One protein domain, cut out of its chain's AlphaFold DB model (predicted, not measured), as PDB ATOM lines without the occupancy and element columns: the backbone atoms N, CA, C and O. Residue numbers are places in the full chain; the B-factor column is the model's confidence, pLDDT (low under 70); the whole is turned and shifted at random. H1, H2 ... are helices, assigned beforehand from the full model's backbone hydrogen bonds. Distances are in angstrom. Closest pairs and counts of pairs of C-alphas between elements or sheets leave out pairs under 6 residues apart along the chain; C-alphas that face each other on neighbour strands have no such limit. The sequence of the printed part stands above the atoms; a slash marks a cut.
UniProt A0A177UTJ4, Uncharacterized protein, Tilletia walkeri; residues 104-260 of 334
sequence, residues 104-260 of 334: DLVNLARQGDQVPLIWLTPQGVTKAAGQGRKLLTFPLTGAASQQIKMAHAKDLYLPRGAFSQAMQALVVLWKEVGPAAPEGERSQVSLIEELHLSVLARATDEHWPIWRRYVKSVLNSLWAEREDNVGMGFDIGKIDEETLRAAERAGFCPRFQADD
ATOM      1  N   ASP A 104     -14.080  29.400  31.801       89.38
ATOM      2  CA  ASP A 104     -13.042  30.247  31.215       89.38
ATOM      3  C   ASP A 104     -12.182  30.949  32.280       89.38
ATOM      4  O   ASP A 104     -10.984  31.103  32.075       89.38
ATOM      5  N   LEU A 105     -12.754  31.311  33.434       91.31
ATOM      6  CA  LEU A 105     -11.996  31.864  34.565       91.31
ATOM      7  C   LEU A 105     -11.167  30.797  35.269       91.31
ATOM      8  O   LEU A 105     -10.034  31.066  35.655       91.31
ATOM      9  N   VAL A 106     -11.720  29.588  35.401       88.94
ATOM     10  CA  VAL A 106     -10.966  28.444  35.924       88.94
ATOM     11  C   VAL A 106      -9.772  28.169  35.015       88.94
ATOM     12  O   VAL A 106      -8.651  28.109  35.492       88.94
ATOM     13  N   ASN A 107      -9.979  28.095  33.700       86.06
ATOM     14  CA  ASN A 107      -8.899  27.890  32.736       86.06
ATOM     15  C   ASN A 107      -7.864  29.024  32.737       86.06
ATOM     16  O   ASN A 107      -6.683  28.737  32.586       86.06
ATOM     17  N   LEU A 108      -8.287  30.280  32.928       87.69
ATOM     18  CA  LEU A 108      -7.368  31.413  33.072       87.69
ATOM     19  C   LEU A 108      -6.452  31.206  34.286       87.69
ATOM     20  O   LEU A 108      -5.234  31.247  34.160       87.69
ATOM     21  N   ALA A 109      -7.039  30.878  35.438       87.50
ATOM     22  CA  ALA A 109      -6.285  30.573  36.649       87.50
ATOM     23  C   ALA A 109      -5.353  29.361  36.474       87.50
ATOM     24  O   ALA A 109      -4.218  29.384  36.941       87.50
ATOM     25  N   ARG A 110      -5.794  28.334  35.734       81.69
ATOM     26  CA  ARG A 110      -4.977  27.152  35.407       81.69
ATOM     27  C   ARG A 110      -3.762  27.456  34.533       81.69
ATOM     28  O   ARG A 110      -2.813  26.683  34.505       81.69
ATOM     29  N   GLN A 111      -3.782  28.565  33.804       79.50
ATOM     30  CA  GLN A 111      -2.634  29.029  33.023       79.50
ATOM     31  C   GLN A 111      -1.660  29.872  33.855       79.50
ATOM     32  O   GLN A 111      -0.643  30.309  33.329       79.50
ATOM     33  N   GLY A 112      -1.945  30.074  35.146       77.06
ATOM     34  CA  GLY A 112      -1.152  30.922  36.033       77.06
ATOM     35  C   GLY A 112      -1.507  32.406  35.941       77.06
ATOM     36  O   GLY A 112      -0.900  33.215  36.635       77.06
ATOM     37  N   ASP A 113      -2.505  32.784  35.139       84.94
ATOM     38  CA  ASP A 113      -2.917  34.178  34.992       84.94
ATOM     39  C   ASP A 113      -3.767  34.657  36.179       84.94
ATOM     40  O   ASP A 113      -4.634  33.949  36.706       84.94
ATOM     41  N   GLN A 114      -3.580  35.923  36.556       88.12
ATOM     42  CA  GLN A 114      -4.398  36.566  37.579       88.12
ATOM     43  C   GLN A 114      -5.823  36.801  37.062       88.12
ATOM     44  O   GLN A 114      -6.052  37.590  36.137       88.12
ATOM     45  N   VAL A 115      -6.805  36.184  37.720       92.00
ATOM     46  CA  VAL A 115      -8.221  36.404  37.413       92.00
ATOM     47  C   VAL A 115      -8.671  37.780  37.930       92.00
ATOM     48  O   VAL A 115      -8.518  38.053  39.121       92.00
ATOM     49  N   PRO A 116      -9.264  38.648  37.084       94.75
ATOM     50  CA  PRO A 116      -9.828  39.921  37.528       94.75
ATOM     51  C   PRO A 116     -10.929  39.733  38.578       94.75
ATOM     52  O   PRO A 116     -11.898  38.999  38.349       94.75
ATOM     53  N   LEU A 117     -10.834  40.448  39.700       95.56
ATOM     54  CA  LEU A 117     -11.763  40.310  40.825       95.56
ATOM     55  C   LEU A 117     -13.197  40.674  40.428       95.56
ATOM     56  O   LEU A 117     -14.148  40.024  40.856       95.56
ATOM     57  N   ILE A 118     -13.380  41.659  39.547       94.88
ATOM     58  CA  ILE A 118     -14.696  42.078  39.052       94.88
ATOM     59  C   ILE A 118     -15.465  40.922  38.401       94.88
ATOM     60  O   ILE A 118     -16.696  40.893  38.462       94.88
ATOM     61  N   TRP A 119     -14.772  39.946  37.805       94.75
ATOM     62  CA  TRP A 119     -15.397  38.764  37.203       94.75
ATOM     63  C   TRP A 119     -15.734  37.669  38.208       94.75
ATOM     64  O   TRP A 119     -16.613  36.860  37.919       94.75
ATOM     65  N   LEU A 120     -15.099  37.685  39.379       94.88
ATOM     66  CA  LEU A 120     -15.389  36.792  40.500       94.88
ATOM     67  C   LEU A 120     -16.503  37.326  41.416       94.88
ATOM     68  O   LEU A 120     -16.896  36.664  42.369       94.88
ATOM     69  N   THR A 121     -17.057  38.505  41.127       94.75
ATOM     70  CA  THR A 121     -18.273  38.986  41.801       94.75
ATOM     71  C   THR A 121     -19.518  38.222  41.326       94.75
ATOM     72  O   THR A 121     -19.555  37.767  40.176       94.75
ATOM     73  N   PRO A 122     -20.601  38.154  42.129       91.88
ATOM     74  CA  PRO A 122     -21.880  37.588  41.689       91.88
ATOM     75  C   PRO A 122     -22.407  38.212  40.388       91.88
ATOM     76  O   PRO A 122     -22.917  37.512  39.511       91.88
ATOM     77  N   GLN A 123     -22.232  39.527  40.223       90.06
ATOM     78  CA  GLN A 123     -22.628  40.260  39.020       90.06
ATOM     79  C   GLN A 123     -21.731  39.905  37.827       90.06
ATOM     80  O   GLN A 123     -22.222  39.776  36.704       90.06
ATOM     81  N   GLY A 124     -20.427  39.733  38.057       90.12
ATOM     82  CA  GLY A 124     -19.460  39.304  37.049       90.12
ATOM     83  C   GLY A 124     -19.760  37.907  36.510       90.12
ATOM     84  O   GLY A 124     -19.823  37.718  35.292       90.12
ATOM     85  N   VAL A 125     -20.034  36.960  37.410       90.19
ATOM     86  CA  VAL A 125     -20.409  35.582  37.073       90.19
ATOM     87  C   VAL A 125     -21.745  35.532  36.336       90.19
ATOM     88  O   VAL A 125     -21.829  34.951  35.254       90.19
ATOM     89  N   THR A 126     -22.772  36.217  36.844       87.69
ATOM     90  CA  THR A 126     -24.094  36.251  36.192       87.69
ATOM     91  C   THR A 126     -24.017  36.860  34.787       87.69
ATOM     92  O   THR A 126     -24.632  36.353  33.849       87.69
ATOM     93  N   LYS A 127     -23.197  37.903  34.584       83.19
ATOM     94  CA  LYS A 127     -22.968  38.476  33.246       83.19
ATOM     95  C   LYS A 127     -22.246  37.529  32.288       83.19
ATOM     96  O   LYS A 127     -22.398  37.696  31.082       83.19
ATOM     97  N   ALA A 128     -21.479  36.559  32.781       79.38
ATOM     98  CA  ALA A 128     -20.889  35.520  31.937       79.38
ATOM     99  C   ALA A 128     -21.952  34.530  31.436       79.38
ATOM    100  O   ALA A 128     -21.925  34.151  30.269       79.38
ATOM    101  N   ALA A 129     -22.910  34.169  32.294       67.56
ATOM    102  CA  ALA A 129     -24.010  33.273  31.945       67.56
ATOM    103  C   ALA A 129     -25.037  33.922  30.992       67.56
ATOM    104  O   ALA A 129     -25.584  33.252  30.122       67.56
ATOM    105  N   GLY A 130     -25.278  35.231  31.130       60.09
ATOM    106  CA  GLY A 130     -26.328  35.966  30.408       60.09
ATOM    107  C   GLY A 130     -25.887  36.787  29.185       60.09
ATOM    108  O   GLY A 130     -26.539  37.779  28.888       60.09
ATOM    109  N   GLN A 131     -24.782  36.446  28.506       58.03
ATOM    110  CA  GLN A 131     -24.221  37.169  27.334       58.03
ATOM    111  C   GLN A 131     -23.632  38.578  27.592       58.03
ATOM    112  O   GLN A 131     -23.252  39.279  26.655       58.03
ATOM    113  N   GLY A 132     -23.496  39.009  28.848       65.62
ATOM    114  CA  GLY A 132     -22.995  40.344  29.205       65.62
ATOM    115  C   GLY A 132     -21.472  40.524  29.104       65.62
ATOM    116  O   GLY A 132     -21.007  41.642  28.876       65.62
ATOM    117  N   ARG A 133     -20.679  39.456  29.270       79.94
ATOM    118  CA  ARG A 133     -19.237  39.445  28.946       79.94
ATOM    119  C   ARG A 133     -18.935  38.310  27.975       79.94
ATOM    120  O   ARG A 133     -19.487  37.223  28.113       79.94
ATOM    121  N   LYS A 134     -18.028  38.546  27.025       81.50
ATOM    122  CA  LYS A 134     -17.518  37.483  26.150       81.50
ATOM    123  C   LYS A 134     -16.628  36.548  26.972       81.50
ATOM    124  O   LYS A 134     -15.776  37.035  27.718       81.50
ATOM    125  N   LEU A 135     -16.859  35.243  26.858       86.25
ATOM    126  CA  LEU A 135     -16.021  34.226  27.495       86.25
ATOM    127  C   LEU A 135     -14.636  34.214  26.849       86.25
ATOM    128  O   LEU A 135     -14.504  34.466  25.649       86.25
ATOM    129  N   LEU A 136     -13.614  33.923  27.648       86.88
ATOM    130  CA  LEU A 136     -12.256  33.787  27.135       86.88
ATOM    131  C   LEU A 136     -12.120  32.472  26.362       86.88
ATOM    132  O   LEU A 136     -12.556  31.412  26.814       86.88
ATOM    133  N   THR A 137     -11.489  32.551  25.198       83.62
ATOM    134  CA  THR A 137     -11.059  31.389  24.420       83.62
ATOM    135  C   THR A 137      -9.566  31.186  24.616       83.62
ATOM    136  O   THR A 137      -8.820  32.166  24.658       83.62
ATOM    137  N   PHE A 138      -9.136  29.929  24.695       80.25
ATOM    138  CA  PHE A 138      -7.739  29.557  24.895       80.25
ATOM    139  C   PHE A 138      -7.193  28.838  23.652       80.25
ATOM    140  O   PHE A 138      -7.913  27.998  23.108       80.25
ATOM    141  N   PRO A 139      -5.956  29.132  23.202       81.94
ATOM    142  CA  PRO A 139      -5.009  30.112  23.754       81.94
ATOM    143  C   PRO A 139      -5.524  31.560  23.662       81.94
ATOM    144  O   PRO A 139      -6.350  31.880  22.805       81.94
ATOM    145  N   LEU A 140      -5.080  32.418  24.587       82.81
ATOM    146  CA  LEU A 140      -5.570  33.795  24.682       82.81
ATOM    147  C   LEU A 140      -5.251  34.580  23.402       82.81
ATOM    148  O   LEU A 140      -4.108  34.654  22.956       82.81
ATOM    149  N   THR A 141      -6.276  35.202  22.820       86.94
ATOM    150  CA  THR A 141      -6.116  36.128  21.690       86.94
ATOM    151  C   THR A 141      -5.783  37.535  22.191       86.94
ATOM    152  O   THR A 141      -6.120  37.895  23.318       86.94
ATOM    153  N   GLY A 142      -5.220  38.395  21.332       86.25
ATOM    154  CA  GLY A 142      -4.947  39.794  21.699       86.25
ATOM    155  C   GLY A 142      -6.188  40.555  22.193       86.25
ATOM    156  O   GLY A 142      -6.093  41.372  23.110       86.25
ATOM    157  N   ALA A 143      -7.373  40.241  21.658       86.06
ATOM    158  CA  ALA A 143      -8.640  40.803  22.129       86.06
ATOM    159  C   ALA A 143      -9.006  40.317  23.545       86.06
ATOM    160  O   ALA A 143      -9.437  41.119  24.375       86.06
ATOM    161  N   ALA A 144      -8.791  39.030  23.838       86.19
ATOM    162  CA  ALA A 144      -9.003  38.460  25.168       86.19
ATOM    163  C   ALA A 144      -8.047  39.080  26.203       86.19
ATOM    164  O   ALA A 144      -8.487  39.489  27.279       86.19
ATOM    165  N   SER A 145      -6.770  39.268  25.856       87.56
ATOM    166  CA  SER A 145      -5.799  39.946  26.725       87.56
ATOM    167  C   SER A 145      -6.185  41.401  27.010       87.56
ATOM    168  O   SER A 145      -6.061  41.865  28.142       87.56
ATOM    169  N   GLN A 146      -6.699  42.135  26.014       90.12
ATOM    170  CA  GLN A 146      -7.216  43.493  26.234       90.12
ATOM    171  C   GLN A 146      -8.442  43.494  27.153       90.12
ATOM    172  O   GLN A 146      -8.540  44.324  28.057       90.12
ATOM    173  N   GLN A 147      -9.349  42.531  26.986       90.44
ATOM    174  CA  GLN A 147     -10.511  42.379  27.858       90.44
ATOM    175  C   GLN A 147     -10.099  42.117  29.320       90.44
ATOM    176  O   GLN A 147     -10.685  42.715  30.227       90.44
ATOM    177  N   ILE A 148      -9.079  41.284  29.548       91.69
ATOM    178  CA  ILE A 148      -8.500  41.026  30.877       91.69
ATOM    179  C   ILE A 148      -7.900  42.314  31.463       91.69
ATOM    180  O   ILE A 148      -8.243  42.696  32.581       91.69
ATOM    181  N   LYS A 149      -7.086  43.049  30.693       91.44
ATOM    182  CA  LYS A 149      -6.500  44.333  31.128       91.44
ATOM    183  C   LYS A 149      -7.568  45.353  31.529       91.44
ATOM    184  O   LYS A 149      -7.457  45.998  32.572       91.44
ATOM    185  N   MET A 150      -8.634  45.479  30.737       91.69
ATOM    186  CA  MET A 150      -9.754  46.365  31.061       91.69
ATOM    187  C   MET A 150     -10.511  45.921  32.316       91.69
ATOM    188  O   MET A 150     -11.018  46.768  33.049       91.69
ATOM    189  N   ALA A 151     -10.617  44.617  32.574       92.94
ATOM    190  CA  ALA A 151     -11.236  44.107  33.791       92.94
ATOM    191  C   ALA A 151     -10.378  44.412  35.031       92.94
ATOM    192  O   ALA A 151     -10.896  44.992  35.981       92.94
ATOM    193  N   HIS A 152      -9.063  44.194  34.969       93.31
ATOM    194  CA  HIS A 152      -8.118  44.586  36.031       93.31
ATOM    195  C   HIS A 152      -8.107  46.096  36.314       93.31
ATOM    196  O   HIS A 152      -7.856  46.547  37.437       93.31
ATOM    197  N   ALA A 153      -8.385  46.926  35.306       91.88
ATOM    198  CA  ALA A 153      -8.576  48.361  35.511       91.88
ATOM    199  C   ALA A 153      -9.852  48.665  36.321       91.88
ATOM    200  O   ALA A 153      -9.837  49.565  37.162       91.88
ATOM    201  N   LYS A 154     -10.930  47.896  36.114       93.06
ATOM    202  CA  LYS A 154     -12.206  48.041  36.841       93.06
ATOM    203  C   LYS A 154     -12.113  47.604  38.299       93.06
ATOM    204  O   LYS A 154     -12.825  48.176  39.119       93.06
ATOM    205  N   ASP A 155     -11.217  46.680  38.638       93.25
ATOM    206  CA  ASP A 155     -11.009  46.230  40.023       93.25
ATOM    207  C   ASP A 155     -10.655  47.383  40.975       93.25
ATOM    208  O   ASP A 155     -11.015  47.360  42.150       93.25
ATOM    209  N   LEU A 156     -10.044  48.455  40.453       90.94
ATOM    210  CA  LEU A 156      -9.757  49.671  41.218       90.94
ATOM    211  C   LEU A 156     -11.025  50.398  41.697       90.94
ATOM    212  O   LEU A 156     -10.931  51.276  42.544       90.94
ATOM    213  N   TYR A 157     -12.200  50.068  41.170       92.00
ATOM    214  CA  TYR A 157     -13.466  50.713  41.509       92.00
ATOM    215  C   TYR A 157     -14.440  49.769  42.218       92.00
ATOM    216  O   TYR A 157     -15.587  50.146  42.444       92.00
ATOM    217  N   LEU A 158     -14.004  48.560  42.586       92.81
ATOM    218  CA  LEU A 158     -14.842  47.620  43.323       92.81
ATOM    219  C   LEU A 158     -15.218  48.186  44.704       92.81
ATOM    220  O   LEU A 158     -14.321  48.529  45.481       92.81
ATOM    221  N   PRO A 159     -16.517  48.260  45.050       91.31
ATOM    222  CA  PRO A 159     -16.954  48.554  46.411       91.31
ATOM    223  C   PRO A 159     -16.533  47.446  47.381       91.31
ATOM    224  O   PRO A 159     -16.415  46.286  46.983       91.31
ATOM    225  N   ARG A 160     -16.379  47.780  48.666       90.75
ATOM    226  CA  ARG A 160     -15.892  46.860  49.707       90.75
ATOM    227  C   ARG A 160     -16.660  45.535  49.766       90.75
ATOM    228  O   ARG A 160     -16.040  44.477  49.833       90.75
ATOM    229  N   GLY A 161     -17.991  45.578  49.691       90.75
ATOM    230  CA  GLY A 161     -18.830  44.373  49.718       90.75
ATOM    231  C   GLY A 161     -18.577  43.440  48.528       90.75
ATOM    232  O   GLY A 161     -18.280  42.261  48.716       90.75
ATOM    233  N   ALA A 162     -18.617  43.977  47.306       92.25
ATOM    234  CA  ALA A 162     -18.363  43.204  46.087       92.25
ATOM    235  C   ALA A 162     -16.916  42.685  46.025       92.25
ATOM    236  O   ALA A 162     -16.679  41.547  45.630       92.25
ATOM    237  N   PHE A 163     -15.955  43.495  46.470       94.56
ATOM    238  CA  PHE A 163     -14.565  43.078  46.621       94.56
ATOM    239  C   PHE A 163     -14.433  41.889  47.580       94.56
ATOM    240  O   PHE A 163     -13.764  40.914  47.253       94.56
ATOM    241  N   SER A 164     -15.096  41.939  48.739       93.69
ATOM    242  CA  SER A 164     -15.042  40.855  49.719       93.69
ATOM    243  C   SER A 164     -15.572  39.539  49.150       93.69
ATOM    244  O   SER A 164     -14.974  38.490  49.367       93.69
ATOM    245  N   GLN A 165     -16.668  39.593  48.387       93.56
ATOM    246  CA  GLN A 165     -17.214  38.424  47.692       93.56
ATOM    247  C   GLN A 165     -16.228  37.877  46.650       93.56
ATOM    248  O   GLN A 165     -16.009  36.672  46.589       93.56
ATOM    249  N   ALA A 166     -15.596  38.758  45.869       95.31
ATOM    250  CA  ALA A 166     -14.611  38.364  44.867       95.31
ATOM    251  C   ALA A 166     -13.350  37.732  45.478       95.31
ATOM    252  O   ALA A 166     -12.846  36.756  44.934       95.31
ATOM    253  N   MET A 167     -12.857  38.244  46.612       94.88
ATOM    254  CA  MET A 167     -11.716  37.654  47.325       94.88
ATOM    255  C   MET A 167     -12.038  36.254  47.853       94.88
ATOM    256  O   MET A 167     -11.223  35.350  47.715       94.88
ATOM    257  N   GLN A 168     -13.240  36.045  48.395       93.25
ATOM    258  CA  GLN A 168     -13.687  34.715  48.833       93.25
ATOM    259  C   GLN A 168     -13.810  33.741  47.655       93.25
ATOM    260  O   GLN A 168     -13.353  32.604  47.733       93.25
ATOM    261  N   ALA A 169     -14.342  34.200  46.524       93.88
ATOM    262  CA  ALA A 169     -14.378  33.403  45.304       93.88
ATOM    263  C   ALA A 169     -12.976  33.093  44.756       93.88
ATOM    264  O   ALA A 169     -12.744  31.992  44.258       93.88
ATOM    265  N   LEU A 170     -12.029  34.029  44.879       93.25
ATOM    266  CA  LEU A 170     -10.627  33.802  44.530       93.25
ATOM    267  C   LEU A 170     -10.006  32.723  45.424       93.25
ATOM    268  O   LEU A 170      -9.320  31.845  44.916       93.25
ATOM    269  N   VAL A 171     -10.286  32.746  46.728       91.75
ATOM    270  CA  VAL A 171      -9.864  31.703  47.675       91.75
ATOM    271  C   VAL A 171     -10.412  30.336  47.266       91.75
ATOM    272  O   VAL A 171      -9.648  29.378  47.197       91.75
ATOM    273  N   VAL A 172     -11.709  30.231  46.956       91.19
ATOM    274  CA  VAL A 172     -12.325  28.970  46.501       91.19
ATOM    275  C   VAL A 172     -11.693  28.480  45.204       91.19
ATOM    276  O   VAL A 172     -11.384  27.299  45.081       91.19
ATOM    277  N   LEU A 173     -11.465  29.387  44.253       89.88
ATOM    278  CA  LEU A 173     -10.785  29.062  43.009       89.88
ATOM    279  C   LEU A 173      -9.389  28.500  43.288       89.88
ATOM    280  O   LEU A 173      -9.050  27.436  42.785       89.88
ATOM    281  N   TRP A 174      -8.609  29.176  44.133       86.81
ATOM    282  CA  TRP A 174      -7.223  28.808  44.408       86.81
ATOM    283  C   TRP A 174      -7.066  27.558  45.277       86.81
ATOM    284  O   TRP A 174      -6.052  26.876  45.162       86.81
ATOM    285  N   LYS A 175      -8.075  27.197  46.078       86.25
ATOM    286  CA  LYS A 175      -8.146  25.884  46.749       86.25
ATOM    287  C   LYS A 175      -8.139  24.715  45.765       86.25
ATOM    288  O   LYS A 175      -7.710  23.632  46.135       86.25
ATOM    289  N   GLU A 176      -8.610  24.944  44.544       83.75
ATOM    290  CA  GLU A 176      -8.868  23.907  43.536       83.75
ATOM    291  C   GLU A 176      -7.975  24.045  42.291       83.75
ATOM    292  O   GLU A 176      -8.119  23.286  41.337       83.75
ATOM    293  N   VAL A 177      -7.104  25.056  42.237       81.31
ATOM    294  CA  VAL A 177      -6.097  25.201  41.166       81.31
ATOM    295  C   VAL A 177      -4.677  25.382  41.706       81.31
ATOM    296  O   VAL A 177      -3.705  25.193  40.976       81.31
ATOM    297  N   GLY A 178      -4.542  25.783  42.971       75.69
ATOM    298  CA  GLY A 178      -3.255  25.956  43.623       75.69
ATOM    299  C   GLY A 178      -2.608  24.615  43.983       75.69
ATOM    300  O   GLY A 178      -3.293  23.594  44.095       75.69
ATOM    301  N   PRO A 179      -1.287  24.609  44.208       72.75
ATOM    302  CA  PRO A 179      -0.575  23.417  44.614       72.75
ATOM    303  C   PRO A 179      -0.896  23.112  46.079       72.75
ATOM    304  O   PRO A 179      -1.124  24.020  46.891       72.75
ATOM    305  N   ALA A 180      -0.878  21.829  46.440       72.94
ATOM    306  CA  ALA A 180      -0.922  21.445  47.843       72.94
ATOM    307  C   ALA A 180       0.290  22.044  48.577       72.94
ATOM    308  O   ALA A 180       1.413  22.024  48.071       72.94
ATOM    309  N   ALA A 181       0.054  22.602  49.763       75.44
ATOM    310  CA  ALA A 181       1.134  23.165  50.560       75.44
ATOM    311  C   ALA A 181       2.053  22.050  51.086       75.44
ATOM    312  O   ALA A 181       1.537  21.034  51.565       75.44
ATOM    313  N   PRO A 182       3.386  22.238  51.056       73.69
ATOM    314  CA  PRO A 182       4.310  21.378  51.780       73.69
ATOM    315  C   PRO A 182       3.971  21.341  53.275       73.69
ATOM    316  O   PRO A 182       3.467  22.314  53.842       73.69
ATOM    317  N   GLU A 183       4.261  20.219  53.928       69.44
ATOM    318  CA  GLU A 183       3.995  20.052  55.355       69.44
ATOM    319  C   GLU A 183       4.759  21.102  56.181       69.44
ATOM    320  O   GLU A 183       5.972  21.259  56.051       69.44
ATOM    321  N   GLY A 184       4.039  21.857  57.016       69.62
ATOM    322  CA  GLY A 184       4.606  22.935  57.836       69.62
ATOM    323  C   GLY A 184       4.719  24.304  57.146       69.62
ATOM    324  O   GLY A 184       5.050  25.285  57.815       69.62
ATOM    325  N   GLU A 185       4.397  24.413  55.854       74.62
ATOM    326  CA  GLU A 185       4.373  25.687  55.129       74.62
ATOM    327  C   GLU A 185       2.958  26.268  54.996       74.62
ATOM    328  O   GLU A 185       1.945  25.569  55.026       74.62
ATOM    329  N   ARG A 186       2.874  27.597  54.852       75.25
ATOM    330  CA  ARG A 186       1.593  28.268  54.608       75.25
ATOM    331  C   ARG A 186       1.170  28.044  53.164       75.25
ATOM    332  O   ARG A 186       1.920  28.365  52.245       75.25
ATOM    333  N   SER A 187      -0.060  27.576  52.971       82.38
ATOM    334  CA  SER A 187      -0.632  27.458  51.633       82.38
ATOM    335  C   SER A 187      -0.839  28.831  50.985       82.38
ATOM    336  O   SER A 187      -1.121  29.823  51.663       82.38
ATOM    337  N   GLN A 188      -0.755  28.884  49.654       80.88
ATOM    338  CA  GLN A 188      -1.091  30.078  48.867       80.88
ATOM    339  C   GLN A 188      -2.508  30.584  49.171       80.88
ATOM    340  O   GLN A 188      -2.741  31.785  49.292       80.88
ATOM    341  N   VAL A 189      -3.440  29.650  49.354       86.69
ATOM    342  CA  VAL A 189      -4.823  29.922  49.747       86.69
ATOM    343  C   VAL A 189      -4.878  30.646  51.089       86.69
ATOM    344  O   VAL A 189      -5.512  31.692  51.189       86.69
ATOM    345  N   SER A 190      -4.181  30.121  52.100       87.62
ATOM    346  CA  SER A 190      -4.134  30.711  53.440       87.62
ATOM    347  C   SER A 190      -3.567  32.127  53.406       87.62
ATOM    348  O   SER A 190      -4.037  32.986  54.136       87.62
ATOM    349  N   LEU A 191      -2.604  32.408  52.525       87.50
ATOM    350  CA  LEU A 191      -2.048  33.754  52.364       87.50
ATOM    351  C   LEU A 191      -3.061  34.735  51.753       87.50
ATOM    352  O   LEU A 191      -3.149  35.875  52.205       87.50
ATOM    353  N   ILE A 192      -3.856  34.303  50.765       89.75
ATOM    354  CA  ILE A 192      -4.946  35.122  50.205       89.75
ATOM    355  C   ILE A 192      -6.036  35.361  51.264       89.75
ATOM    356  O   ILE A 192      -6.531  36.484  51.387       89.75
ATOM    357  N   GLU A 193      -6.395  34.334  52.040       91.12
ATOM    358  CA  GLU A 193      -7.354  34.443  53.146       91.12
ATOM    359  C   GLU A 193      -6.853  35.414  54.230       91.12
ATOM    360  O   GLU A 193      -7.582  36.325  54.625       91.12
ATOM    361  N   GLU A 194      -5.598  35.284  54.670       91.12
ATOM    362  CA  GLU A 194      -4.977  36.172  55.660       91.12
ATOM    363  C   GLU A 194      -4.926  37.626  55.170       91.12
ATOM    364  O   GLU A 194      -5.262  38.539  55.933       91.12
ATOM    365  N   LEU A 195      -4.575  37.860  53.899       92.00
ATOM    366  CA  LEU A 195      -4.611  39.191  53.285       92.00
ATOM    367  C   LEU A 195      -6.029  39.772  53.315       92.00
ATOM    368  O   LEU A 195      -6.227  40.920  53.722       92.00
ATOM    369  N   HIS A 196      -7.022  38.985  52.890       93.19
ATOM    370  CA  HIS A 196      -8.418  39.415  52.849       93.19
ATOM    371  C   HIS A 196      -8.923  39.808  54.241       93.19
ATOM    372  O   HIS A 196      -9.474  40.901  54.402       93.19
ATOM    373  N   LEU A 197      -8.686  38.965  55.247       91.38
ATOM    374  CA  LEU A 197      -9.105  39.211  56.627       91.38
ATOM    375  C   LEU A 197      -8.369  40.399  57.255       91.38
ATOM    376  O   LEU A 197      -9.007  41.247  57.883       91.38
ATOM    377  N   SER A 198      -7.055  40.512  57.040       90.81
ATOM    378  CA  SER A 198      -6.244  41.617  57.570       90.81
ATOM    379  C   SER A 198      -6.723  42.972  57.056       90.81
ATOM    380  O   SER A 198      -6.808  43.940  57.814       90.81
ATOM    381  N   VAL A 199      -7.079  43.040  55.772       91.75
ATOM    382  CA  VAL A 199      -7.624  44.256  55.165       91.75
ATOM    383  C   VAL A 199      -9.038  44.523  55.662       91.75
ATOM    384  O   VAL A 199      -9.337  45.653  56.032       91.75
ATOM    385  N   LEU A 200      -9.912  43.513  55.725       89.06
ATOM    386  CA  LEU A 200     -11.283  43.711  56.206       89.06
ATOM    387  C   LEU A 200     -11.360  44.175  57.661       89.06
ATOM    388  O   LEU A 200     -12.267  44.945  57.977       89.06
ATOM    389  N   ALA A 201     -10.436  43.731  58.513       87.75
ATOM    390  CA  ALA A 201     -10.391  44.107  59.922       87.75
ATOM    391  C   ALA A 201     -10.037  45.588  60.142       87.75
ATOM    392  O   ALA A 201     -10.460  46.171  61.138       87.75
ATOM    393  N   ARG A 202      -9.273  46.201  59.227       87.00
ATOM    394  CA  ARG A 202      -8.804  47.597  59.341       87.00
ATOM    395  C   ARG A 202      -9.553  48.564  58.437       87.00
ATOM    396  O   ARG A 202      -9.715  49.731  58.776       87.00
ATOM    397  N   ALA A 203     -10.007  48.093  57.280       88.62
ATOM    398  CA  ALA A 203     -10.634  48.946  56.292       88.62
ATOM    399  C   ALA A 203     -11.977  49.494  56.787       88.62
ATOM    400  O   ALA A 203     -12.827  48.777  57.321       88.62
ATOM    401  N   THR A 204     -12.197  50.773  56.518       85.19
ATOM    402  CA  THR A 204     -13.477  51.466  56.667       85.19
ATOM    403  C   THR A 204     -13.936  51.924  55.288       85.19
ATOM    404  O   THR A 204     -13.128  52.016  54.362       85.19
ATOM    405  N   ASP A 205     -15.229  52.204  55.116       83.00
ATOM    406  CA  ASP A 205     -15.733  52.657  53.811       83.00
ATOM    407  C   ASP A 205     -15.151  54.021  53.406       83.00
ATOM    408  O   ASP A 205     -14.950  54.278  52.221       83.00
ATOM    409  N   GLU A 206     -14.796  54.852  54.389       82.88
ATOM    410  CA  GLU A 206     -14.122  56.141  54.200       82.88
ATOM    411  C   GLU A 206     -12.751  55.979  53.523       82.88
ATOM    412  O   GLU A 206     -12.447  56.645  52.534       82.88
ATOM    413  N   HIS A 207     -11.944  55.032  54.006       87.12
ATOM    414  CA  HIS A 207     -10.572  54.811  53.534       87.12
ATOM    415  C   HIS A 207     -10.454  53.662  52.532       87.12
ATOM    416  O   HIS A 207      -9.357  53.334  52.068       87.12
ATOM    417  N   TRP A 208     -11.582  53.069  52.133       90.75
ATOM    418  CA  TRP A 208     -11.641  51.982  51.162       90.75
ATOM    419  C   TRP A 208     -10.848  52.247  49.865       90.75
ATOM    420  O   TRP A 208     -10.171  51.334  49.378       90.75
ATOM    421  N   PRO A 209     -10.827  53.477  49.305       90.00
ATOM    422  CA  PRO A 209     -10.008  53.789  48.136       90.00
ATOM    423  C   PRO A 209      -8.500  53.561  48.284       90.00
ATOM    424  O   PRO A 209      -7.811  53.378  47.276       90.00
ATOM    425  N   ILE A 210      -7.978  53.602  49.506       92.00
ATOM    426  CA  ILE A 210      -6.567  53.343  49.804       92.00
ATOM    427  C   ILE A 210      -6.352  51.832  49.896       92.00
ATOM    428  O   ILE A 210      -5.518  51.280  49.178       92.00
ATOM    429  N   TRP A 211      -7.181  51.147  50.687       93.06
ATOM    430  CA  TRP A 211      -7.113  49.698  50.889       93.06
ATOM    431  C   TRP A 211      -7.260  48.898  49.593       93.06
ATOM    432  O   TRP A 211      -6.492  47.969  49.350       93.06
ATOM    433  N   ARG A 212      -8.162  49.300  48.691       92.44
ATOM    434  CA  ARG A 212      -8.299  48.646  47.378       92.44
ATOM    435  C   ARG A 212      -7.039  48.784  46.511       92.44
ATOM    436  O   ARG A 212      -6.698  47.863  45.776       92.44
ATOM    437  N   ARG A 213      -6.339  49.929  46.582       92.06
ATOM    438  CA  ARG A 213      -5.077  50.155  45.854       92.06
ATOM    439  C   ARG A 213      -3.969  49.299  46.444       92.06
ATOM    440  O   ARG A 213      -3.243  48.669  45.687       92.06
ATOM    441  N   TYR A 214      -3.890  49.257  47.772       93.75
ATOM    442  CA  TYR A 214      -2.963  48.401  48.496       93.75
ATOM    443  C   TYR A 214      -3.123  46.933  48.079       93.75
ATOM    444  O   TYR A 214      -2.164  46.338  47.595       93.75
ATOM    445  N   VAL A 215      -4.340  46.377  48.152       93.75
ATOM    446  CA  VAL A 215      -4.564  44.973  47.767       93.75
ATOM    447  C   VAL A 215      -4.251  44.739  46.297       93.75
ATOM    448  O   VAL A 215      -3.612  43.747  45.969       93.75
ATOM    449  N   LYS A 216      -4.633  45.658  45.405       92.31
ATOM    450  CA  LYS A 216      -4.276  45.543  43.988       92.31
ATOM    451  C   LYS A 216      -2.760  45.455  43.788       92.31
ATOM    452  O   LYS A 216      -2.315  44.620  43.010       92.31
ATOM    453  N   SER A 217      -1.972  46.272  44.486       91.44
ATOM    454  CA  SER A 217      -0.507  46.198  44.424       91.44
ATOM    455  C   SER A 217       0.018  44.862  44.947       91.44
ATOM    456  O   SER A 217       0.848  44.251  44.283       91.44
ATOM    457  N   VAL A 218      -0.506  44.375  46.077       91.19
ATOM    458  CA  VAL A 218      -0.121  43.071  46.642       91.19
ATOM    459  C   VAL A 218      -0.432  41.932  45.671       91.19
ATOM    460  O   VAL A 218       0.443  41.120  45.389       91.19
ATOM    461  N   LEU A 219      -1.641  41.895  45.100       90.38
ATOM    462  CA  LEU A 219      -2.020  40.895  44.099       90.38
ATOM    463  C   LEU A 219      -1.151  41.008  42.836       90.38
ATOM    464  O   LEU A 219      -0.649  40.005  42.351       90.38
ATOM    465  N   ASN A 220      -0.864  42.208  42.338       89.00
ATOM    466  CA  ASN A 220       0.051  42.350  41.203       89.00
ATOM    467  C   ASN A 220       1.454  41.804  41.520       89.00
ATOM    468  O   ASN A 220       2.081  41.200  40.658       89.00
ATOM    469  N   SER A 221       1.951  41.994  42.746       85.56
ATOM    470  CA  SER A 221       3.232  41.427  43.181       85.56
ATOM    471  C   SER A 221       3.192  39.906  43.332       85.56
ATOM    472  O   SER A 221       4.219  39.264  43.103       85.56
ATOM    473  N   LEU A 222       2.045  39.334  43.706       81.75
ATOM    474  CA  LEU A 222       1.838  37.886  43.819       81.75
ATOM    475  C   LEU A 222       1.932  37.181  42.461       81.75
ATOM    476  O   LEU A 222       2.530  36.114  42.372       81.75
ATOM    477  N   TRP A 223       1.387  37.806  41.417       81.94
ATOM    478  CA  TRP A 223       1.366  37.283  40.046       81.94
ATOM    479  C   TRP A 223       2.474  37.850  39.143       81.94
ATOM    480  O   TRP A 223       2.466  37.618  37.937       81.94
ATOM    481  N   ALA A 224       3.425  38.609  39.693       81.31
ATOM    482  CA  ALA A 224       4.561  39.108  38.925       81.31
ATOM    483  C   ALA A 224       5.532  37.969  38.579       81.31
ATOM    484  O   ALA A 224       5.882  37.169  39.452       81.31
ATOM    485  N   GLU A 225       6.011  37.949  37.332       71.62
ATOM    486  CA  GLU A 225       7.121  37.088  36.918       71.62
ATOM    487  C   GLU A 225       8.358  37.388  37.776       71.62
ATOM    488  O   GLU A 225       8.703  38.549  38.023       71.62
ATOM    489  N   ARG A 226       9.005  36.332  38.269       70.38
ATOM    490  CA  ARG A 226      10.160  36.401  39.170       70.38
ATOM    491  C   ARG A 226      11.214  35.414  38.710       70.38
ATOM    492  O   ARG A 226      10.875  34.345  38.214       70.38
ATOM    493  N   GLU A 227      12.473  35.777  38.919       68.56
ATOM    494  CA  GLU A 227      13.592  34.855  38.748       68.56
ATOM    495  C   GLU A 227      13.494  33.697  39.750       68.56
ATOM    496  O   GLU A 227      13.021  33.865  40.883       68.56
ATOM    497  N   ASP A 228      13.961  32.523  39.330       57.31
ATOM    498  CA  ASP A 228      13.982  31.325  40.163       57.31
ATOM    499  C   ASP A 228      14.717  31.607  41.485       57.31
ATOM    500  O   ASP A 228      15.816  32.158  41.511       57.31
ATOM    501  N   ASN A 229      14.112  31.197  42.603       57.22
ATOM    502  CA  ASN A 229      14.584  31.418  43.979       57.22
ATOM    503  C   ASN A 229      14.508  32.861  44.524       57.22
ATOM    504  O   ASN A 229      14.905  33.088  45.669       57.22
ATOM    505  N   VAL A 230      13.941  33.830  43.793       64.88
ATOM    506  CA  VAL A 230      13.691  35.182  44.331       64.88
ATOM    507  C   VAL A 230      12.299  35.270  44.967       64.88
ATOM    508  O   VAL A 230      11.268  35.374  44.298       64.88
ATOM    509  N   GLY A 231      12.262  35.247  46.301       63.56
ATOM    510  CA  GLY A 231      11.020  35.343  47.070       63.56
ATOM    511  C   GLY A 231      10.371  36.727  47.118       63.56
ATOM    512  O   GLY A 231      10.897  37.726  46.627       63.56
ATOM    513  N   MET A 232       9.180  36.800  47.715       69.44
ATOM    514  CA  MET A 232       8.504  38.078  47.964       69.44
ATOM    515  C   MET A 232       9.258  38.904  48.995       69.44
ATOM    516  O   MET A 232       9.587  38.407  50.063       69.44
ATOM    517  N   GLY A 233       9.492  40.184  48.691       68.31
ATOM    518  CA  GLY A 233      10.156  41.108  49.616       68.31
ATOM    519  C   GLY A 233       9.338  41.435  50.872       68.31
ATOM    520  O   GLY A 233       9.857  42.088  51.774       68.31
ATOM    521  N   PHE A 234       8.081  40.985  50.950       75.94
ATOM    522  CA  PHE A 234       7.182  41.221  52.077       75.94
ATOM    523  C   PHE A 234       6.324  39.987  52.401       75.94
ATOM    524  O   PHE A 234       6.124  39.101  51.573       75.94
ATOM    525  N   ASP A 235       5.815  39.939  53.634       78.38
ATOM    526  CA  ASP A 235       4.925  38.884  54.130       78.38
ATOM    527  C   ASP A 235       3.466  39.239  53.809       78.38
ATOM    528  O   ASP A 235       2.936  40.199  54.360       78.38
ATOM    529  N   ILE A 236       2.816  38.469  52.933       79.81
ATOM    530  CA  ILE A 236       1.422  38.689  52.497       79.81
ATOM    531  C   ILE A 236       0.434  38.550  53.658       79.81
ATOM    532  O   ILE A 236      -0.607  39.203  53.670       79.81
ATOM    533  N   GLY A 237       0.762  37.704  54.641       74.94
ATOM    534  CA  GLY A 237      -0.075  37.477  55.818       74.94
ATOM    535  C   GLY A 237      -0.131  38.675  56.764       74.94
ATOM    536  O   GLY A 237      -0.825  38.643  57.779       74.94
ATOM    537  N   LYS A 238       0.628  39.735  56.468       85.00
ATOM    538  CA  LYS A 238       0.692  40.963  57.250       85.00
ATOM    539  C   LYS A 238       0.525  42.165  56.338       85.00
ATOM    540  O   LYS A 238       0.835  42.137  55.151       85.00
ATOM    541  N   ILE A 239       0.061  43.262  56.927       88.75
ATOM    542  CA  ILE A 239       0.001  44.527  56.206       88.75
ATOM    543  C   ILE A 239       1.419  45.060  56.025       88.75
ATOM    544  O   ILE A 239       2.055  45.499  56.982       88.75
ATOM    545  N   ASP A 240       1.893  45.016  54.787       90.00
ATOM    546  CA  ASP A 240       3.132  45.661  54.376       90.00
ATOM    547  C   ASP A 240       2.980  47.188  54.385       90.00
ATOM    548  O   ASP A 240       2.220  47.771  53.602       90.00
ATOM    549  N   GLU A 241       3.698  47.843  55.295       88.88
ATOM    550  CA  GLU A 241       3.587  49.285  55.488       88.88
ATOM    551  C   GLU A 241       4.066  50.061  54.265       88.88
ATOM    552  O   GLU A 241       3.422  51.035  53.887       88.88
ATOM    553  N   GLU A 242       5.149  49.640  53.611       89.62
ATOM    554  CA  GLU A 242       5.707  50.359  52.463       89.62
ATOM    555  C   GLU A 242       4.711  50.414  51.298       89.62
ATOM    556  O   GLU A 242       4.418  51.494  50.765       89.62
ATOM    557  N   THR A 243       4.116  49.271  50.962       90.31
ATOM    558  CA  THR A 243       3.078  49.162  49.936       90.31
ATOM    559  C   THR A 243       1.834  49.964  50.328       90.31
ATOM    560  O   THR A 243       1.239  50.635  49.479       90.31
ATOM    561  N   LEU A 244       1.454  49.976  51.613       91.31
ATOM    562  CA  LEU A 244       0.337  50.792  52.096       91.31
ATOM    563  C   LEU A 244       0.633  52.295  51.958       91.31
ATOM    564  O   LEU A 244      -0.200  53.041  51.442       91.31
ATOM    565  N   ARG A 245       1.845  52.747  52.304       89.38
ATOM    566  CA  ARG A 245       2.281  54.143  52.099       89.38
ATOM    567  C   ARG A 245       2.337  54.529  50.633       89.38
ATOM    568  O   ARG A 245       2.063  55.679  50.286       89.38
ATOM    569  N   ALA A 246       2.733  53.613  49.756       89.12
ATOM    570  CA  ALA A 246       2.682  53.846  48.318       89.12
ATOM    571  C   ALA A 246       1.231  54.042  47.845       89.12
ATOM    572  O   ALA A 246       0.960  54.971  47.082       89.12
ATOM    573  N   ALA A 247       0.290  53.242  48.357       89.44
ATOM    574  CA  ALA A 247      -1.133  53.384  48.059       89.44
ATOM    575  C   ALA A 247      -1.727  54.710  48.575       89.44
ATOM    576  O   ALA A 247      -2.490  55.345  47.844       89.44
ATOM    577  N   GLU A 248      -1.349  55.161  49.779       88.00
ATOM    578  CA  GLU A 248      -1.735  56.477  50.324       88.00
ATOM    579  C   GLU A 248      -1.262  57.619  49.411       88.00
ATOM    580  O   GLU A 248      -2.061  58.462  48.995       88.00
ATOM    581  N   ARG A 249       0.024  57.600  49.026       86.25
ATOM    582  CA  ARG A 249       0.622  58.606  48.132       86.25
ATOM    583  C   ARG A 249      -0.066  58.644  46.770       86.25
ATOM    584  O   ARG A 249      -0.381  59.721  46.276       86.25
ATOM    585  N   ALA A 250      -0.347  57.481  46.186       83.56
ATOM    586  CA  ALA A 250      -1.056  57.374  44.909       83.56
ATOM    587  C   ALA A 250      -2.524  57.837  44.988       83.56
ATOM    588  O   ALA A 250      -3.149  58.121  43.965       83.56
ATOM    589  N   GLY A 251      -3.099  57.879  46.192       73.38
ATOM    590  CA  GLY A 251      -4.440  58.388  46.451       73.38
ATOM    591  C   GLY A 251      -4.521  59.897  46.673       73.38
ATOM    592  O   GLY A 251      -5.638  60.388  46.807       73.38
ATOM    593  N   PHE A 252      -3.386  60.609  46.705       73.00
ATOM    594  CA  PHE A 252      -3.291  62.006  47.154       73.00
ATOM    595  C   PHE A 252      -3.867  62.224  48.565       73.00
ATOM    596  O   PHE A 252      -4.372  63.299  48.882       73.00
ATOM    597  N   CYS A 253      -3.809  61.196  49.414       71.62
ATOM    598  CA  CYS A 253      -4.287  61.266  50.789       71.62
ATOM    599  C   CYS A 253      -3.149  61.688  51.736       71.62
ATOM    600  O   CYS A 253      -1.977  61.411  51.446       71.62
ATOM    601  N   PRO A 254      -3.463  62.318  52.883       71.62
ATOM    602  CA  PRO A 254      -2.496  62.505  53.958       71.62
ATOM    603  C   PRO A 254      -1.867  61.175  54.395       71.62
ATOM    604  O   PRO A 254      -2.446  60.099  54.230       71.62
ATOM    605  N   ARG A 255      -0.662  61.242  54.971       72.81
ATOM    606  CA  ARG A 255      -0.027  60.057  55.565       72.81
ATOM    607  C   ARG A 255      -0.879  59.537  56.723       72.81
ATOM    608  O   ARG A 255      -1.368  60.338  57.511       72.81
ATOM    609  N   PHE A 256      -0.938  58.214  56.867       80.06
ATOM    610  CA  PHE A 256      -1.664  57.495  57.926       80.06
ATOM    611  C   PHE A 256      -3.189  57.545  57.797       80.06
ATOM    612  O   PHE A 256      -3.885  57.074  58.692       80.06
ATOM    613  N   GLN A 257      -3.714  58.040  56.674       81.94
ATOM    614  CA  GLN A 257      -5.150  58.071  56.427       81.94
ATOM    615  C   GLN A 257      -5.755  56.662  56.340       81.94
ATOM    616  O   GLN A 257      -6.927  56.491  56.645       81.94
ATOM    617  N   ALA A 258      -4.983  55.640  55.947       81.06
ATOM    618  CA  ALA A 258      -5.502  54.274  55.829       81.06
ATOM    619  C   ALA A 258      -6.062  53.713  57.150       81.06
ATOM    620  O   ALA A 258      -7.010  52.926  57.122       81.06
ATOM    621  N   ASP A 259      -5.480  54.134  58.275       82.06
ATOM    622  CA  ASP A 259      -5.820  53.693  59.632       82.06
ATOM    623  C   ASP A 259      -6.437  54.806  60.483       82.06
ATOM    624  O   ASP A 259      -6.621  54.638  61.692       82.06
ATOM    625  N   ASP A 260      -6.752  55.955  59.882       83.12
ATOM    626  CA  ASP A 260      -7.461  57.002  60.599       83.12
ATOM    627  C   ASP A 260      -8.863  56.487  60.955       83.12
ATOM    628  O   ASP A 260      -9.618  55.987  60.121       83.12
TER     629      ASP A 260
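What this domain is: This is residues 104 to 260 of the 334 residues of an uncharacterized protein of Tilletia walkeri (UniProt A0A177UTJ4). Three helices, H5, H6 and H7, run nearly in line with one another as a loose three-helix bundle, their centres making a triangle; H8 crosses H7, and H4 reaches H7 with its last residues. Short H2 packs on H5 and H4, H1 is near H5, and residues 225 to 231 stick out as a free loop. The printed part has 157 residues with eight named helices, H1 to H8 in chain order, and no named strand; the class is all helix. It is compact, with a radius of gyration of the C-alphas of 16.0 A and spans of 43 by 38 by 25 A.

Where its parts are: Find C-alpha 160 at (-15.892, 46.860, 49.707); from there H5, residues 160 to 175, runs 22.6 A to C-alpha 175 at (-8.146, 25.884, 46.749). H4, equally long by residues, spans 142 to 157 and 24.2 A. H6 holds residues 188 to 202, over 21.8 A, and H7 residues 208 to 222, over 20.8 A. The shorter ones are H1, residues 104 to 110, H2, residues 117 to 120, H3, residues 122 to 129, and H8, residues 241 to 250, which ends at C-alpha 250 at (-1.056, 57.374, 44.909).

How they stand to each other: Begin at H5, the hub, which touches H2, H3 and H6. H5 and H6 form a helical hairpin at a shallow tilt of 16 degrees, opposite ways; their closest C-alphas, of Val 171 and Val 189, are 5.7 A apart. With residues 163 to 170 alone, H5 touches H2, closest at the C-alphas of Leu 120 and Ala 166, 4.7 A. H3 and H5 only just touch, with 3 pairs of C-alphas within 8 A, the closest those of Pro 122 and Gln 165, 7.6 A. H6 and H7 are close but not clearly touching, with the C-alphas of Val 199 and Trp 211 closest at 6.9 A. Look next at H7 and H8, which touch at a steep tilt of 58 degrees, closest at the C-alphas of Tyr 214 and Ala 247, 5.3 A. H4 touches H7 with residues 155 to 156 alone, closest at Leu 156 and Arg 212, C-alphas 6.4 A apart. The helix packing is mostly crossed. Every O i to N i+4 pair is within hydrogen-bond range in H1, H3, H5 and H8, but 10 of 12 in H4 and 10 of 11 in H6 and in H7; H2 is too short for such a pair.

The domain as a whole: The two farthest C-alphas, of Pro 139 and Asp 260, are 45.7 A apart. The printed part has no cut. The links H3 to H4, H5 to H6 and H7 to H8 are long. Look for pLDDT under 70 at residues 129 to 132, 183 to 184 and 227 to 233.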